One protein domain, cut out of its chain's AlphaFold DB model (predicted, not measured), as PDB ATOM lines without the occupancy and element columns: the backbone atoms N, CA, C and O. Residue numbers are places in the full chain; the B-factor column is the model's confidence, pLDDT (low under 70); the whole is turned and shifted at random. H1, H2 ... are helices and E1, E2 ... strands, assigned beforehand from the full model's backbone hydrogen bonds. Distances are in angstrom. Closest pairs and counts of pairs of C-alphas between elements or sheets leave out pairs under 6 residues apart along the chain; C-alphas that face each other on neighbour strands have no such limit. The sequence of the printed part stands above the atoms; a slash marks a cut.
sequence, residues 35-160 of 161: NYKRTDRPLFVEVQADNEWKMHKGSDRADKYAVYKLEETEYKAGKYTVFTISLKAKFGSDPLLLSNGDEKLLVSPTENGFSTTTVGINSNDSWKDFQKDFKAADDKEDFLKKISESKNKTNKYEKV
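This is residues 35 to 160 of the 161 residues of an uncharacterized protein of Bacillus mycoides (UniProt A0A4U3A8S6). A closed barrel of eight antiparallel strands makes the body, and two helices, H1 and H2, pack on its outside, joined to each other at a corner. The two longest strands, E4 and E5, run side by side as a hairpin in the barrel wall, and each bends at its own place, E4 at residue 74 and E5 at residue 88. The printed part has 126 residues with two named helices and eight named strands, in the order E1 E2 E3 E4 E5 E6 E7 H1 H2 E8, and the class is mixed, helices and strands. It is compact, with a radius of gyration of the C-alphas of 14.5 A, and the C-alphas span 47 by 32 by 26 A.

E1, residues 35 to 38, begins at C-alpha 35 at (-7.959, 36.776, -43.256). E2 is residues 43 to 49 and E3 residues 52 to 57. E4, residues 65 to 77, is 31.5 A long and bends by 81 degrees at residue 74, where the C-alpha is at (16.268, 27.709, -46.922). E5, residues 80 to 91, is 30.5 A long and bends by 56 degrees at residue 88. E6, residues 103 to 110, is 21.2 A long, and E7, residues 113 to 121, is 24.1 A long. H1 is residues 126 to 136, 15.1 A, and H2 is residues 140 to 148, 12.5 A. E8, residues 154 to 159, ends at C-alpha 159 at (-8.594, 32.861, -39.131).

Round the ring run E1 to E8 in order and back to E1. E1 to E7 form a meander, each strand the antiparallel neighbour of the one before. In the hairpin E1 and E2, N 36 and O 45 are 2.8 A apart, within hydrogen-bond range. In the hairpin E4 and E5, N 71 and O 84 are 2.9 A apart. E7 and E8 are antiparallel, with N 116 and O 155 at 2.8 A. E8 and E1 close the barrel, antiparallel at 142 degrees, with N 37 and O 158 at 2.8 A. H1 is on the barrel, outside it, at a height over the sheet of 9.1 A; its closest C-alphas to E7 are those of Trp 127 and Gly 120, 4.2 A apart. H2 is also on the barrel, outside it, at a height of 8.2 A, and on the local plane runs across E6 at 89 degrees. H1 and H2 only just touch, only at the corner, with 3 pairs of C-alphas within 8 A, the closest being those of Phe 134 and Lys 140 at 6.4 A. In H1 and H2 every O i to N i+4 pair is within hydrogen-bond range.

The two C-alphas farthest apart, those of Asp 63 and Asp 138, are 47.1 A apart. The printed part has no cut. The link E5 to E6, 11 residues, is long. The mean pLDDT of the printed part is 92.8, and residue 100 is under 70.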
ATOM      1  N   ASN A  35      -8.173  35.674 -44.176       96.69
ATOM      2  CA  ASN A  35      -7.959  36.776 -43.256       96.69
ATOM      3  C   ASN A  35      -7.705  36.240 -41.857       96.69
ATOM      4  O   ASN A  35      -8.421  35.362 -41.374       96.69
ATOM      5  N   TYR A  36      -6.716  36.818 -41.186       97.38
ATOM      6  CA  TYR A  36      -6.326  36.415 -39.850       97.38
ATOM      7  C   TYR A  36      -6.274  37.613 -38.913       97.38
ATOM      8  O   TYR A  36      -5.828  38.698 -39.284       97.38
ATOM      9  N   LYS A  37      -6.686  37.406 -37.667       97.00
ATOM     10  CA  LYS A  37      -6.592  38.382 -36.588       97.00
ATOM     11  C   LYS A  37      -5.621  37.881 -35.540       97.00
ATOM     12  O   LYS A  37      -5.676  36.736 -35.099       97.00
ATOM     13  N   ARG A  38      -4.758  38.774 -35.082       96.31
ATOM     14  CA  ARG A  38      -3.881  38.492 -33.961       96.31
ATOM     15  C   ARG A  38      -4.673  38.387 -32.665       96.31
ATOM     16  O   ARG A  38      -5.510  39.230 -32.355       96.31
ATOM     17  N   THR A  39      -4.384  37.351 -31.896       94.00
ATOM     18  CA  THR A  39      -5.154  37.007 -30.689       94.00
ATOM     19  C   THR A  39      -5.018  38.038 -29.565       94.00
ATOM     20  O   THR A  39      -5.976  38.282 -28.840       94.00
ATOM     21  N   ASP A  40      -3.859  38.690 -29.434       92.12
ATOM     22  CA  ASP A  40      -3.533  39.581 -28.308       92.12
ATOM     23  C   ASP A  40      -3.811  41.074 -28.565       92.12
ATOM     24  O   ASP A  40      -3.726  41.883 -27.641       92.12
ATOM     25  N   ARG A  41      -4.092  41.485 -29.809       91.88
ATOM     26  CA  ARG A  41      -4.323  42.896 -30.173       91.88
ATOM     27  C   ARG A  41      -5.032  43.019 -31.522       91.88
ATOM     28  O   ARG A  41      -4.999  42.075 -32.305       91.88
ATOM     29  N   PRO A  42      -5.626  44.176 -31.861       93.12
ATOM     30  CA  PRO A  42      -6.317  44.349 -33.135       93.12
ATOM     31  C   PRO A  42      -5.312  44.568 -34.279       93.12
ATOM     32  O   PRO A  42      -5.161  45.680 -34.776       93.12
ATOM     33  N   LEU A  43      -4.585  43.519 -34.658       96.06
ATOM     34  CA  LEU A  43      -3.712  43.470 -35.829       96.06
ATOM     35  C   LEU A  43      -4.235  42.389 -36.766       96.06
ATOM     36  O   LEU A  43      -4.451  41.260 -36.331       96.06
ATOM     37  N   PHE A  44      -4.432  42.739 -38.027       96.75
ATOM     38  CA  PHE A  44      -5.017  41.856 -39.027       96.75
ATOM     39  C   PHE A  44      -4.025  41.589 -40.153       96.75
ATOM     40  O   PHE A  44      -3.175  42.433 -40.440       96.75
ATOM     41  N   VAL A  45      -4.137  40.410 -40.756       97.38
ATOM     42  CA  VAL A  45      -3.378  39.953 -41.922       97.38
ATOM     43  C   VAL A  45      -4.379  39.493 -42.972       97.38
ATOM     44  O   VAL A  45      -5.124  38.549 -42.732       97.38
ATOM     45  N   GLU A  46      -4.364  40.131 -44.131       96.81
ATOM     46  CA  GLU A  46      -5.064  39.692 -45.333       96.81
ATOM     47  C   GLU A  46      -4.019  39.110 -46.289       96.81
ATOM     48  O   GLU A  46      -3.071  39.799 -46.688       96.81
ATOM     49  N   VAL A  47      -4.162  37.837 -46.654       97.06
ATOM     50  CA  VAL A  47      -3.206  37.174 -47.549       97.06
ATOM     51  C   VAL A  47      -3.585  37.481 -48.998       97.06
ATOM     52  O   VAL A  47      -4.468  36.844 -49.575       97.06
ATOM     53  N   GLN A  48      -2.927  38.471 -49.600       95.94
ATOM     54  CA  GLN A  48      -3.232  38.932 -50.962       95.94
ATOM     55  C   GLN A  48      -2.648  38.002 -52.033       95.94
ATOM     56  O   GLN A  48      -3.248  37.799 -53.094       95.94
ATOM     57  N   ALA A  49      -1.503  37.394 -51.733       94.88
ATOM     58  CA  ALA A  49      -0.868  36.351 -52.521       94.88
ATOM     59  C   ALA A  49      -0.058  35.428 -51.603       94.88
ATOM     60  O   ALA A  49       0.160  35.737 -50.433       94.88
ATOM     61  N   ASP A  50       0.434  34.323 -52.156       91.75
ATOM     62  CA  ASP A  50       1.279  33.346 -51.458       91.75
ATOM     63  C   ASP A  50       2.519  33.971 -50.791       91.75
ATOM     64  O   ASP A  50       3.053  33.443 -49.823       91.75
ATOM     65  N   ASN A  51       2.957  35.129 -51.283       94.88
ATOM     66  CA  ASN A  51       4.128  35.862 -50.818       94.88
ATOM     67  C   ASN A  51       3.818  37.316 -50.419       94.88
ATOM     68  O   ASN A  51       4.726  38.148 -50.383       94.88
ATOM     69  N   GLU A  52       2.549  37.656 -50.177       97.38
ATOM     70  CA  GLU A  52       2.144  39.041 -49.932       97.38
ATOM     71  C   GLU A  52       1.053  39.153 -48.871       97.38
ATOM     72  O   GLU A  52      -0.035  38.585 -49.003       97.38
ATOM     73  N   TRP A  53       1.337  39.943 -47.837       97.69
ATOM     74  CA  TRP A  53       0.411  40.232 -46.747       97.69
ATOM     75  C   TRP A  53       0.060  41.715 -46.719       97.69
ATOM     76  O   TRP A  53       0.943  42.561 -46.592       97.69
ATOM     77  N   LYS A  54      -1.233  42.040 -46.737       96.56
ATOM     78  CA  LYS A  54      -1.727  43.353 -46.311       96.56
ATOM     79  C   LYS A  54      -2.015  43.284 -44.816       96.56
ATOM     80  O   LYS A  54      -2.713  42.382 -44.365       96.56
ATOM     81  N   MET A  55      -1.490  44.223 -44.033       96.62
ATOM     82  CA  MET A  55      -1.790  44.303 -42.602       96.62
ATOM     83  C   MET A  55      -2.282  45.682 -42.202       96.62
ATOM     84  O   MET A  55      -1.794  46.703 -42.691       96.62
ATOM     85  N   HIS A  56      -3.196  45.712 -41.238       95.44
ATOM     86  CA  HIS A  56      -3.719  46.940 -40.648       95.44
ATOM     87  C   HIS A  56      -3.957  46.779 -39.140       95.44
ATOM     88  O   HIS A  56      -4.132  45.674 -38.621       95.44
ATOM     89  N   LYS A  57      -3.949  47.907 -38.421       92.94
ATOM     90  CA  LYS A  57      -4.286  47.977 -36.989       92.94
ATOM     91  C   LYS A  57      -5.722  48.469 -36.825       92.94
ATOM     92  O   LYS A  57      -6.095  49.468 -37.432       92.94
ATOM     93  N   GLY A  58      -6.500  47.844 -35.946       87.88
ATOM     94  CA  GLY A  58      -7.886  48.245 -35.691       87.88
ATOM     95  C   GLY A  58      -8.797  47.950 -36.880       87.88
ATOM     96  O   GLY A  58      -8.690  46.896 -37.498       87.88
ATOM     97  N   SER A  59      -9.704  48.874 -37.183       80.94
ATOM     98  CA  SER A  59     -10.611  48.771 -38.331       80.94
ATOM     99  C   SER A  59      -9.848  48.772 -39.659       80.94
ATOM    100  O   SER A  59      -8.869  49.509 -39.791       80.94
ATOM    101  N   ASP A  60     -10.327  48.009 -40.644       80.25
ATOM    102  CA  ASP A  60      -9.840  48.101 -42.026       80.25
ATOM    103  C   ASP A  60     -10.212  49.478 -42.585       80.25
ATOM    104  O   ASP A  60     -11.386  49.834 -42.713       80.25
ATOM    105  N   ARG A  61      -9.196  50.305 -42.814       83.12
ATOM    106  CA  ARG A  61      -9.337  51.634 -43.402       83.12
ATOM    107  C   ARG A  61      -8.457  51.688 -44.633       83.12
ATOM    108  O   ARG A  61      -7.265  51.381 -44.557       83.12
ATOM    109  N   ALA A  62      -9.037  52.150 -45.735       81.75
ATOM    110  CA  ALA A  62      -8.383  52.216 -47.039       81.75
ATOM    111  C   ALA A  62      -7.112  53.089 -47.069       81.75
ATOM    112  O   ALA A  62      -6.370  53.046 -48.039       81.75
ATOM    113  N   ASP A  63      -6.841  53.879 -46.031       87.25
ATOM    114  CA  ASP A  63      -5.679  54.761 -45.915       87.25
ATOM    115  C   ASP A  63      -4.734  54.391 -44.755       87.25
ATOM    116  O   ASP A  63      -3.822  55.164 -44.456       87.25
ATOM    117  N   LYS A  64      -4.949  53.256 -44.065       91.69
ATOM    118  CA  LYS A  64      -4.167  52.851 -42.877       91.69
ATOM    119  C   LYS A  64      -3.776  51.378 -42.885       91.69
ATOM    120  O   LYS A  64      -4.175  50.611 -42.010       91.69
ATOM    121  N   TYR A  65      -2.932  51.004 -43.835       95.19
ATOM    122  CA  TYR A  65      -2.379  49.658 -43.943       95.19
ATOM    123  C   TYR A  65      -0.962  49.674 -44.522       95.19
ATOM    124  O   TYR A  65      -0.505  50.665 -45.092       95.19
ATOM    125  N   ALA A  66      -0.278  48.541 -44.411       96.19
ATOM    126  CA  ALA A  66       0.948  48.272 -45.147       96.19
ATOM    127  C   ALA A  66       0.826  46.960 -45.912       96.19
ATOM    128  O   ALA A  66       0.082  46.065 -45.514       96.19
ATOM    129  N   VAL A  67       1.575  46.868 -47.003       96.75
ATOM    130  CA  VAL A  67       1.769  45.641 -47.767       96.75
ATOM    131  C   VAL A  67       3.189  45.162 -47.514       96.75
ATOM    132  O   VAL A  67       4.145  45.929 -47.658       96.75
ATOM    133  N   TYR A  68       3.313  43.894 -47.150       97.38
ATOM    134  CA  TYR A  68       4.567  43.217 -46.868       97.38
ATOM    135  C   TYR A  68       4.803  42.114 -47.884       97.38
ATOM    136  O   TYR A  68       3.879  41.380 -48.239       97.38
ATOM    137  N   LYS A  69       6.051  41.986 -48.325       96.88
ATOM    138  CA  LYS A  69       6.513  40.860 -49.133       96.88
ATOM    139  C   LYS A  69       7.089  39.798 -48.204       96.88
ATOM    140  O   LYS A  69       7.818  40.133 -47.274       96.88
ATOM    141  N   LEU A  70       6.776  38.538 -48.477       96.56
ATOM    142  CA  LEU A  70       7.343  37.379 -47.803       96.56
ATOM    143  C   LEU A  70       8.187  36.583 -48.794       96.56
ATOM    144  O   LEU A  70       7.732  36.241 -49.878       96.56
ATOM    145  N   GLU A  71       9.418  36.269 -48.423       95.69
ATOM    146  CA  GLU A  71      10.315  35.440 -49.225       95.69
ATOM    147  C   GLU A  71      10.721  34.225 -48.403       95.69
ATOM    148  O   GLU A  71      11.342  34.368 -47.348       95.69
ATOM    149  N   GLU A  72      10.354  33.028 -48.862       95.12
ATOM    150  CA  GLU A  72      10.803  31.791 -48.222       95.12
ATOM    151  C   GLU A  72      12.330  31.729 -48.179       95.12
ATOM    152  O   GLU A  72      13.017  32.057 -49.147       95.12
ATOM    153  N   THR A  73      12.862  31.270 -47.051       95.19
ATOM    154  CA  THR A  73      14.290  30.989 -46.903       95.19
ATOM    155  C   THR A  73      14.558  29.485 -46.977       95.19
ATOM    156  O   THR A  73      13.647  28.657 -46.957       95.19
ATOM    157  N   GLU A  74      15.834  29.110 -47.017       95.31
ATOM    158  CA  GLU A  74      16.268  27.709 -46.922       95.31
ATOM    159  C   GLU A  74      15.989  27.063 -45.546       95.31
ATOM    160  O   GLU A  74      16.040  25.841 -45.421       95.31
ATOM    161  N   TYR A  75      15.678  27.858 -44.514       95.88
ATOM    162  CA  TYR A  75      15.496  27.395 -43.135       95.88
ATOM    163  C   TYR A  75      14.059  26.913 -42.914       95.88
ATOM    164  O   TYR A  75      13.188  27.657 -42.456       95.88
ATOM    165  N   LYS A  76      13.819  25.646 -43.261       95.81
ATOM    166  CA  LYS A  76      12.529  24.962 -43.110       95.81
ATOM    167  C   LYS A  76      12.700  23.505 -42.692       95.81
ATOM    168  O   LYS A  76      13.688  22.870 -43.056       95.81
ATOM    169  N   ALA A  77      11.740  22.985 -41.933       95.25
ATOM    170  CA  ALA A  77      11.665  21.578 -41.542       95.25
ATOM    171  C   ALA A  77      10.223  21.218 -41.153       95.25
ATOM    172  O   ALA A  77       9.580  21.967 -40.414       95.25
ATOM    173  N   GLY A  78       9.711  20.093 -41.662       93.38
ATOM    174  CA  GLY A  78       8.314  19.699 -41.483       93.38
ATOM    175  C   GLY A  78       7.359  20.821 -41.898       93.38
ATOM    176  O   GLY A  78       7.454  21.358 -42.998       93.38
ATOM    177  N   LYS A  79       6.478  21.216 -40.975       93.62
ATOM    178  CA  LYS A  79       5.476  22.281 -41.161       93.62
ATOM    179  C   LYS A  79       5.969  23.704 -40.842       93.62
ATOM    180  O   LYS A  79       5.162  24.633 -40.798       93.62
ATOM    181  N   TYR A  80       7.249  23.870 -40.522       95.50
ATOM    182  CA  TYR A  80       7.832  25.129 -40.065       95.50
ATOM    183  C   TYR A  80       8.707  25.745 -41.155       95.50
ATOM    184  O   TYR A  80       9.615  25.086 -41.664       95.50
ATOM    185  N   THR A  81       8.493  27.028 -41.449       96.44
ATOM    186  CA  THR A  81       9.245  27.746 -42.490       96.44
ATOM    187  C   THR A  81       9.632  29.135 -42.005       96.44
ATOM    188  O   THR A  81       8.795  29.872 -41.485       96.44
ATOM    189  N   VAL A  82      10.897  29.513 -42.188       96.75
ATOM    190  CA  VAL A  82      11.352  30.891 -41.977       96.75
ATOM    191  C   VAL A  82      11.218  31.684 -43.272       96.75
ATOM    192  O   VAL A  82      11.724  31.278 -44.319       96.75
ATOM    193  N   PHE A  83      10.591  32.849 -43.173       96.31
ATOM    194  CA  PHE A  83      10.467  33.832 -44.241       96.31
ATOM    195  C   PHE A  83      11.321  35.060 -43.935       96.31
ATOM    196  O   PHE A  83      11.467  35.451 -42.777       96.31
ATOM    197  N   THR A  84      11.841  35.716 -44.965       95.81
ATOM    198  CA  THR A  84      12.197  37.133 -44.869       95.81
ATOM    199  C   THR A  84      10.939  37.949 -45.122       95.81
ATOM    200  O   THR A  84      10.284  37.749 -46.141       95.81
ATOM    201  N   ILE A  85      10.593  38.848 -44.203       96.31
ATOM    202  CA  ILE A  85       9.479  39.782 -44.364       96.31
ATOM    203  C   ILE A  85      10.016  41.203 -44.530       96.31
ATOM    204  O   ILE A  85      10.834  41.661 -43.731       96.31
ATOM    205  N   SER A  86       9.555  41.890 -45.573       95.12
ATOM    206  CA  SER A  86       9.988  43.246 -45.920       95.12
ATOM    207  C   SER A  86       8.803  44.149 -46.249       95.12
ATOM    208  O   SER A  86       7.758  43.701 -46.732       95.12
ATOM    209  N   LEU A  87       8.939  45.447 -45.962       95.56
ATOM    210  CA  LEU A  87       7.911  46.439 -46.268       95.56
ATOM    211  C   LEU A  87       7.914  46.748 -47.772       95.56
ATOM    212  O   LEU A  87       8.855  47.353 -48.281       95.56
ATOM    213  N   LYS A  88       6.839  46.386 -48.481       95.06
ATOM    214  CA  LYS A  88       6.667  46.686 -49.912       95.06
ATOM    215  C   LYS A  88       6.095  48.086 -50.130       95.06
ATOM    216  O   LYS A  88       6.575  48.826 -50.983       95.06
ATOM    217  N   ALA A  89       5.059  48.446 -49.378       94.69
ATOM    218  CA  ALA A  89       4.429  49.764 -49.438       94.69
ATOM    219  C   ALA A  89       3.707  50.076 -48.122       94.69
ATOM    220  O   ALA A  89       3.175  49.174 -47.478       94.69
ATOM    221  N   LYS A  90       3.642  51.357 -47.744       93.69
ATOM    222  CA  LYS A  90       2.854  51.830 -46.597       93.69
ATOM    223  C   LYS A  90       1.861  52.902 -47.024       93.69
ATOM    224  O   LYS A  90       2.207  53.813 -47.773       93.69
ATOM    225  N   PHE A  91       0.664  52.825 -46.468       93.00
ATOM    226  CA  PHE A  91      -0.421  53.776 -46.655       93.00
ATOM    227  C   PHE A  91      -0.862  54.192 -45.255       93.00
ATOM    228  O   PHE A  91      -1.569  53.456 -44.577       93.00
ATOM    229  N   GLY A  92      -0.305  55.296 -44.750       90.19
ATOM    230  CA  GLY A  92      -0.604  55.853 -43.422       90.19
ATOM    231  C   GLY A  92      -0.091  55.067 -42.202       90.19
ATOM    232  O   GLY A  92       0.182  55.679 -41.171       90.19
ATOM    233  N   SER A  93       0.085  53.743 -42.282       89.12
ATOM    234  CA  SER A  93       0.546  52.907 -41.165       89.12
ATOM    235  C   SER A  93       1.556  51.852 -41.607       89.12
ATOM    236  O   SER A  93       1.431  51.289 -42.684       89.12
ATOM    237  N   ASP A  94       2.528  51.562 -40.741       92.12
ATOM    238  CA  ASP A  94       3.391  50.379 -40.806       92.12
ATOM    239  C   ASP A  94       3.150  49.562 -39.525       92.12
ATOM    240  O   ASP A  94       3.689  49.890 -38.461       92.12
ATOM    241  N   PRO A  95       2.248  48.564 -39.556       92.31
ATOM    242  CA  PRO A  95       1.906  47.812 -38.361       92.31
ATOM    243  C   PRO A  95       3.068  47.074 -37.696       92.31
ATOM    244  O   PRO A  95       3.078  47.010 -36.460       92.31
ATOM    245  N   LEU A  96       4.002  46.557 -38.496       91.75
ATOM    246  CA  LEU A  96       5.177  45.805 -38.053       91.75
ATOM    247  C   LEU A  96       6.400  46.686 -37.760       91.75
ATOM    248  O   LEU A  96       7.326  46.207 -37.121       91.75
ATOM    249  N   LEU A  97       6.378  47.970 -38.139       89.62
ATOM    250  CA  LEU A  97       7.477  48.921 -37.919       89.62
ATOM    251  C   LEU A  97       8.784  48.496 -38.619       89.62
ATOM    252  O   LEU A  97       9.879  48.721 -38.103       89.62
ATOM    253  N   LEU A  98       8.667  47.923 -39.819       85.81
ATOM    254  CA  LEU A  98       9.792  47.423 -40.622       85.81
ATOM    255  C   LEU A  98      10.537  48.518 -41.396       85.81
ATOM    256  O   LEU A  98      11.347  48.227 -42.274       85.81
ATOM    257  N   SER A  99      10.317  49.795 -41.072       71.88
ATOM    258  CA  SER A  99      11.047  50.909 -41.691       71.88
ATOM    259  C   SER A  99      12.569  50.817 -41.530       71.88
ATOM    260  O   SER A  99      13.292  51.451 -42.293       71.88
ATOM    261  N   ASN A 100      13.049  50.045 -40.550       66.69
ATOM    262  CA  ASN A 100      14.469  49.889 -40.227       66.69
ATOM    263  C   ASN A 100      15.093  48.602 -40.794       66.69
ATOM    264  O   ASN A 100      16.238  48.288 -40.463       66.69
ATOM    265  N   GLY A 101      14.366  47.871 -41.641       82.38
ATOM    266  CA  GLY A 101      14.882  46.719 -42.373       82.38
ATOM    267  C   GLY A 101      14.074  45.444 -42.175       82.38
ATOM    268  O   GLY A 101      13.142  45.374 -41.375       82.38
ATOM    269  N   ASP A 102      14.464  44.437 -42.945       91.19
ATOM    270  CA  ASP A 102      13.742  43.175 -43.038       91.19
ATOM    271  C   ASP A 102      13.925  42.310 -41.787       91.19
ATOM    272  O   ASP A 102      15.028  42.186 -41.233       91.19
ATOM    273  N   GLU A 103      12.853  41.622 -41.405       93.56
ATOM    274  CA  GLU A 103      12.864  40.630 -40.334       93.56
ATOM    275  C   GLU A 103      12.879  39.203 -40.887       93.56
ATOM    276  O   GLU A 103      12.530  38.937 -42.039       93.56
ATOM    277  N   LYS A 104      13.296  38.266 -40.037       95.00
ATOM    278  CA  LYS A 104      13.256  36.826 -40.276       95.00
ATOM    279  C   LYS A 104      12.170  36.238 -39.397       95.00
ATOM    280  O   LYS A 104      12.274  36.260 -38.170       95.00
ATOM    281  N   LEU A 105      11.120  35.740 -40.031       95.44
ATOM    282  CA  LEU A 105       9.886  35.325 -39.393       95.44
ATOM    283  C   LEU A 105       9.725  33.815 -39.524       95.44
ATOM    284  O   LEU A 105       9.459  33.309 -40.611       95.44
ATOM    285  N   LEU A 106       9.862  33.090 -38.417       96.75
ATOM    286  CA  LEU A 106       9.427  31.701 -38.351       96.75
ATOM    287  C   LEU A 106       7.903  31.671 -38.362       96.75
ATOM    288  O   LEU A 106       7.281  32.234 -37.463       96.75
ATOM    289  N   VAL A 107       7.319  30.998 -39.345       96.81
ATOM    290  CA  VAL A 107       5.879  30.779 -39.460       96.81
ATOM    291  C   VAL A 107       5.576  29.308 -39.187       96.81
ATOM    292  O   VAL A 107       6.225  28.413 -39.731       96.81
ATOM    293  N   SER A 108       4.582  29.064 -38.335       95.38
ATOM    294  CA  SER A 108       4.145  27.724 -37.943       95.38
ATOM    295  C   SER A 108       2.618  27.621 -37.937       95.38
ATOM    296  O   SER A 108       1.967  28.507 -37.379       95.38
ATOM    297  N   PRO A 109       2.014  26.554 -38.482       94.44
ATOM    298  CA  PRO A 109       0.568  26.381 -38.450       94.44
ATOM    299  C   PRO A 109       0.064  26.071 -37.035       94.44
ATOM    300  O   PRO A 109       0.719  25.375 -36.250       94.44
ATOM    301  N   THR A 110      -1.134  26.560 -36.740       93.44
ATOM    302  CA  THR A 110      -1.927  26.251 -35.545       93.44
ATOM    303  C   THR A 110      -3.256  25.620 -35.970       93.44
ATOM    304  O   THR A 110      -3.544  25.525 -37.159       93.44
ATOM    305  N   GLU A 111      -4.067  25.164 -35.013       91.94
ATOM    306  CA  GLU A 111      -5.370  24.544 -35.304       91.94
ATOM    307  C   GLU A 111      -6.293  25.468 -36.119       91.94
ATOM    308  O   GLU A 111      -6.897  25.030 -37.091       91.94
ATOM    309  N   ASN A 112      -6.328  26.759 -35.769       92.50
ATOM    310  CA  ASN A 112      -7.235  27.748 -36.362       92.50
ATOM    311  C   ASN A 112      -6.499  28.858 -37.130       92.50
ATOM    312  O   ASN A 112      -7.042  29.945 -37.321       92.50
ATOM    313  N   GLY A 113      -5.252  28.629 -37.552       95.19
ATOM    314  CA  GLY A 113      -4.483  29.603 -38.324       95.19
ATOM    315  C   GLY A 113      -2.981  29.365 -38.261       95.19
ATOM    316  O   GLY A 113      -2.501  28.273 -38.559       95.19
ATOM    317  N   PHE A 114      -2.223  30.388 -37.869       96.56
ATOM    318  CA  PHE A 114      -0.768  30.297 -37.768       96.56
ATOM    319  C   PHE A 114      -0.214  31.128 -36.617       96.56
ATOM    320  O   PHE A 114      -0.897  31.926 -35.973       96.56
ATOM    321  N   SER A 115       1.064  30.940 -36.337       96.12
ATOM    322  CA  SER A 115       1.819  31.801 -35.450       96.12
ATOM    323  C   SER A 115       3.141  32.200 -36.064       96.12
ATOM    324  O   SER A 115       3.663  31.522 -36.948       96.12
ATOM    325  N   THR A 116       3.662  33.324 -35.592       96.19
ATOM    326  CA  THR A 116       4.895  33.908 -36.093       96.19
ATOM    327  C   THR A 116       5.845  34.234 -34.953       96.19
ATOM    328  O   THR A 116       5.438  34.877 -33.979       96.19
ATOM    329  N   THR A 117       7.117  33.894 -35.113       95.44
ATOM    330  CA  THR A 117       8.181  34.225 -34.162       95.44
ATOM    331  C   THR A 117       9.322  34.891 -34.917       95.44
ATOM    332  O   THR A 117       9.866  34.302 -35.849       95.44
ATOM    333  N   THR A 118       9.695  36.115 -34.541       93.94
ATOM    334  CA  THR A 118      10.872  36.770 -35.128       93.94
ATOM    335  C   THR A 118      12.122  36.048 -34.626       93.94
ATOM    336  O   THR A 118      12.393  36.024 -33.425       93.94
ATOM    337  N   VAL A 119      12.864  35.425 -35.542       93.44
ATOM    338  CA  VAL A 119      14.106  34.684 -35.254       93.44
ATOM    339  C   VAL A 119      15.358  35.503 -35.531       93.44
ATOM    340  O   VAL A 119      16.445  35.127 -35.112       93.44
ATOM    341  N   GLY A 120      15.206  36.646 -36.190       90.00
ATOM    342  CA  GLY A 120      16.258  37.638 -36.265       90.00
ATOM    343  C   GLY A 120      15.906  38.812 -37.155       90.00
ATOM    344  O   GLY A 120      14.866  38.831 -37.809       90.00
ATOM    345  N   ILE A 121      16.797  39.793 -37.167       85.19
ATOM    346  CA  ILE A 121      16.733  40.969 -38.034       85.19
ATOM    347  C   ILE A 121      18.100  41.127 -38.697       85.19
ATOM    348  O   ILE A 121      19.116  40.764 -38.104       85.19
ATOM    349  N   ASN A 122      18.159  41.659 -39.919       71.19
ATOM    350  CA  ASN A 122      19.436  41.756 -40.645       71.19
ATOM    351  C   ASN A 122      20.485  42.635 -39.924       71.19
ATOM    352  O   ASN A 122      21.677  42.518 -40.197       71.19
ATOM    353  N   SER A 123      20.054  43.519 -39.020       70.38
ATOM    354  CA  SER A 123      20.899  44.489 -38.320       70.38
ATOM    355  C   SER A 123      21.509  43.991 -37.003       70.38
ATOM    356  O   SER A 123      22.212  44.761 -36.351       70.38
ATOM    357  N   ASN A 124      21.275  42.739 -36.588       77.44
ATOM    358  CA  ASN A 124      21.868  42.186 -35.368       77.44
ATOM    359  C   ASN A 124      22.364  40.738 -35.539       77.44
ATOM    360  O   ASN A 124      22.103  40.075 -36.542       77.44
ATOM    361  N   ASP A 125      23.081  40.235 -34.532       88.69
ATOM    362  CA  ASP A 125      23.665  38.890 -34.584       88.69
ATOM    363  C   ASP A 125      22.642  37.761 -34.397       88.69
ATOM    364  O   ASP A 125      22.934  36.622 -34.747       88.69
ATOM    365  N   SER A 126      21.407  38.065 -33.972       90.06
ATOM    366  CA  SER A 126      20.388  37.033 -33.719       90.06
ATOM    367  C   SER A 126      20.057  36.194 -34.954       90.06
ATOM    368  O   SER A 126      19.814  34.996 -34.830       90.06
ATOM    369  N   TRP A 127      20.125  36.783 -36.156       92.88
ATOM    370  CA  TRP A 127      19.957  36.010 -37.384       92.88
ATOM    371  C   TRP A 127      21.113  35.027 -37.602       92.88
ATOM    372  O   TRP A 127      20.872  33.858 -37.891       92.88
ATOM    373  N   LYS A 128      22.362  35.462 -37.405       93.31
ATOM    374  CA  LYS A 128      23.539  34.588 -37.542       93.31
ATOM    375  C   LYS A 128      23.518  33.462 -36.512       93.31
ATOM    376  O   LYS A 128      23.828  32.322 -36.859       93.31
ATOM    377  N   ASP A 129      23.127  33.774 -35.279       95.12
ATOM    378  CA  ASP A 129      23.003  32.802 -34.193       95.12
ATOM    379  C   ASP A 129      21.939  31.756 -34.525       95.12
ATOM    380  O   ASP A 129      22.229  30.561 -34.503       95.12
ATOM    381  N   PHE A 130      20.751  32.186 -34.971       95.62
ATOM    382  CA  PHE A 130      19.718  31.267 -35.447       95.62
ATOM    383  C   PHE A 130      20.239  30.351 -36.561       95.62
ATOM    384  O   PHE A 130      20.018  29.145 -36.515       95.62
ATOM    385  N   GLN A 131      20.945  30.895 -37.559       96.25
ATOM    386  CA  GLN A 131      21.479  30.095 -38.666       96.25
ATOM    387  C   GLN A 131      22.510  29.067 -38.188       96.25
ATOM    388  O   GLN A 131      22.532  27.940 -38.685       96.25
ATOM    389  N   LYS A 132      23.376  29.451 -37.244       97.00
ATOM    390  CA  LYS A 132      24.374  28.565 -36.639       97.00
ATOM    391  C   LYS A 132      23.701  27.439 -35.857       97.00
ATOM    392  O   LYS A 132      24.022  26.276 -36.090       97.00
ATOM    393  N   ASP A 133      22.750  27.776 -34.995       97.44
ATOM    394  CA  ASP A 133      22.042  26.815 -34.151       97.44
ATOM    395  C   ASP A 133      21.166  25.883 -34.991       97.44
ATOM    396  O   ASP A 133      21.208  24.665 -34.811       97.44
ATOM    397  N   PHE A 134      20.467  26.423 -35.996       97.31
ATOM    398  CA  PHE A 134      19.724  25.620 -36.960       97.31
ATOM    399  C   PHE A 134      20.651  24.632 -37.655       97.31
ATOM    400  O   PHE A 134      20.309  23.463 -37.744       97.31
ATOM    401  N   LYS A 135      21.836  25.048 -38.125       97.69
ATOM    402  CA  LYS A 135      22.807  24.149 -38.780       97.69
ATOM    403  C   LYS A 135      23.367  23.088 -37.832       97.69
ATOM    404  O   LYS A 135      23.567  21.964 -38.285       97.69
ATOM    405  N   ALA A 136      23.553  23.413 -36.557       98.12
ATOM    406  CA  ALA A 136      24.068  22.497 -35.543       98.12
ATOM    407  C   ALA A 136      23.024  21.502 -34.999       98.12
ATOM    408  O   ALA A 136      23.413  20.458 -34.493       98.12
ATOM    409  N   ALA A 137      21.723  21.798 -35.092       98.06
ATOM    410  CA  ALA A 137      20.676  20.927 -34.556       98.06
ATOM    411  C   ALA A 137      20.596  19.575 -35.288       98.06
ATOM    412  O   ALA A 137      20.445  19.550 -36.508       98.06
ATOM    413  N   ASP A 138      20.628  18.453 -34.572       97.81
ATOM    414  CA  ASP A 138      20.464  17.127 -35.194       97.81
ATOM    415  C   ASP A 138      19.041  16.930 -35.742       97.81
ATOM    416  O   ASP A 138      18.850  16.408 -36.839       97.81
ATOM    417  N   ASP A 139      18.046  17.434 -35.007       97.94
ATOM    418  CA  ASP A 139      16.644  17.479 -35.413       97.94
ATOM    419  C   ASP A 139      16.225  18.931 -35.695       97.94
ATOM    420  O   ASP A 139      15.996  19.739 -34.787       97.94
ATOM    421  N   LYS A 140      16.145  19.274 -36.986       97.50
ATOM    422  CA  LYS A 140      15.754  20.616 -37.439       97.50
ATOM    423  C   LYS A 140      14.292  20.928 -37.122       97.50
ATOM    424  O   LYS A 140      13.968  22.086 -36.868       97.50
ATOM    425  N   GLU A 141      13.414  19.927 -37.161       97.31
ATOM    426  CA  GLU A 141      11.984  20.131 -36.933       97.31
ATOM    427  C   GLU A 141      11.708  20.396 -35.451       97.31
ATOM    428  O   GLU A 141      11.036  21.377 -35.127       97.31
ATOM    429  N   ASP A 142      12.288  19.601 -34.547       97.38
ATOM    430  CA  ASP A 142      12.183  19.830 -33.101       97.38
ATOM    431  C   ASP A 142      12.811  21.173 -32.686       97.38
ATOM    432  O   ASP A 142      12.245  21.905 -31.866       97.38
ATOM    433  N   PHE A 143      13.933  21.557 -33.305       97.56
ATOM    434  CA  PHE A 143      14.536  22.875 -33.103       97.56
ATOM    435  C   PHE A 143      13.567  24.016 -33.454       97.56
ATOM    436  O   PHE A 143      13.328  24.901 -32.627       97.56
ATOM    437  N   LEU A 144      12.961  23.990 -34.649       96.62
ATOM    438  CA  LEU A 144      11.998  25.019 -35.062       96.62
ATOM    439  C   LEU A 144      10.727  24.994 -34.204       96.62
ATOM    440  O   LEU A 144      10.226  26.054 -33.813       96.62
ATOM    441  N   LYS A 145      10.239  23.804 -33.841       96.00
ATOM    442  CA  LYS A 145       9.092  23.636 -32.946       96.00
ATOM    443  C   LYS A 145       9.317  24.343 -31.609       96.00
ATOM    444  O   LYS A 145       8.488  25.167 -31.220       96.00
ATOM    445  N   LYS A 146      10.451  24.102 -30.943       95.38
ATOM    446  CA  LYS A 146      10.792  24.729 -29.650       95.38
ATOM    447  C   LYS A 146      10.786  26.256 -29.714       95.38
ATOM    448  O   LYS A 146      10.335  26.911 -28.773       95.38
ATOM    449  N   ILE A 147      11.251  26.833 -30.823       94.81
ATOM    450  CA  ILE A 147      11.214  28.284 -31.044       94.81
ATOM    451  C   ILE A 147       9.767  28.765 -31.195       94.81
ATOM    452  O   ILE A 147       9.375  29.748 -30.562       94.81
ATOM    453  N   SER A 148       8.962  28.061 -31.997       92.94
ATOM    454  CA  SER A 148       7.559  28.420 -32.246       92.94
ATOM    455  C   SER A 148       6.682  28.355 -30.986       92.94
ATOM    456  O   SER A 148       5.772  29.167 -30.816       92.94
ATOM    457  N   GLU A 149       6.988  27.456 -30.049       91.62
ATOM    458  CA  GLU A 149       6.241  27.264 -28.797       91.62
ATOM    459  C   GLU A 149       6.668  28.237 -27.675       91.62
ATOM    460  O   GLU A 149       6.118  28.212 -26.568       91.62
ATOM    461  N   SER A 150       7.616  29.144 -27.946       88.56
ATOM    462  CA  SER A 150       8.090  30.139 -26.981       88.56
ATOM    463  C   SER A 150       7.010  31.176 -26.632       88.56
ATOM    464  O   SER A 150       6.784  32.152 -27.350       88.56
ATOM    465  N   LYS A 151       6.377  31.013 -25.464       74.25
ATOM    466  CA  LYS A 151       5.245  31.843 -24.995       74.25
ATOM    467  C   LYS A 151       5.481  33.359 -25.034       74.25
ATOM    468  O   LYS A 151       4.526  34.106 -25.206       74.25
ATOM    469  N   ASN A 152       6.725  33.810 -24.887       77.75
ATOM    470  CA  ASN A 152       7.057  35.237 -24.784       77.75
ATOM    471  C   ASN A 152       7.430  35.885 -26.126       77.75
ATOM    472  O   ASN A 152       7.635  37.096 -26.171       77.75
ATOM    473  N   LYS A 153       7.580  35.100 -27.200       80.62
ATOM    474  CA  LYS A 153       8.100  35.579 -28.494       80.62
ATOM    475  C   LYS A 153       7.171  35.299 -29.675       80.62
ATOM    476  O   LYS A 153       7.393  35.828 -30.762       80.62
ATOM    477  N   THR A 154       6.138  34.491 -29.463       91.19
ATOM    478  CA  THR A 154       5.243  34.027 -30.521       91.19
ATOM    479  C   THR A 154       3.978  34.878 -30.598       91.19
ATOM    480  O   THR A 154       3.212  34.974 -29.640       91.19
ATOM    481  N   ASN A 155       3.713  35.450 -31.770       94.31
ATOM    482  CA  ASN A 155       2.443  36.098 -32.089       94.31
ATOM    483  C   ASN A 155       1.503  35.076 -32.741       94.31
ATOM    484  O   ASN A 155       1.869  34.471 -33.745       94.31
ATOM    485  N   LYS A 156       0.293  34.885 -32.206       95.81
ATOM    486  CA  LYS A 156      -0.702  33.954 -32.770       95.81
ATOM    487  C   LYS A 156      -1.764  34.694 -33.573       95.81
ATOM    488  O   LYS A 156      -2.293  35.695 -33.085       95.81
ATOM    489  N   TYR A 157      -2.094  34.159 -34.743       96.62
ATOM    490  CA  TYR A 157      -3.077  34.675 -35.685       96.62
ATOM    491  C   TYR A 157      -4.135  33.606 -35.969       96.62
ATOM    492  O   TYR A 157      -3.817  32.507 -36.424       96.62
ATOM    493  N   GLU A 158      -5.391  33.937 -35.697       97.19
ATOM    494  CA  GLU A 158      -6.540  33.062 -35.926       97.19
ATOM    495  C   GLU A 158      -7.309  33.534 -37.151       97.19
ATOM    496  O   GLU A 158      -7.465  34.738 -37.365       97.19
ATOM    497  N   LYS A 159      -7.774  32.588 -37.960       96.62
ATOM    498  CA  LYS A 159      -8.594  32.861 -39.131       96.62
ATOM    499  C   LYS A 159      -9.935  33.466 -38.706       96.62
ATOM    500  O   LYS A 159     -10.512  33.054 -37.701       96.62
ATOM    501  N   VAL A 160     -10.422  34.455 -39.455       94.50
ATOM    502  CA  VAL A 160     -11.659  35.196 -39.134       94.50
ATOM    503  C   VAL A 160     -12.705  35.196 -40.253       94.50
ATOM    504  O   VAL A 160     -13.693  35.923 -40.150       94.50
TER     505      VAL A 160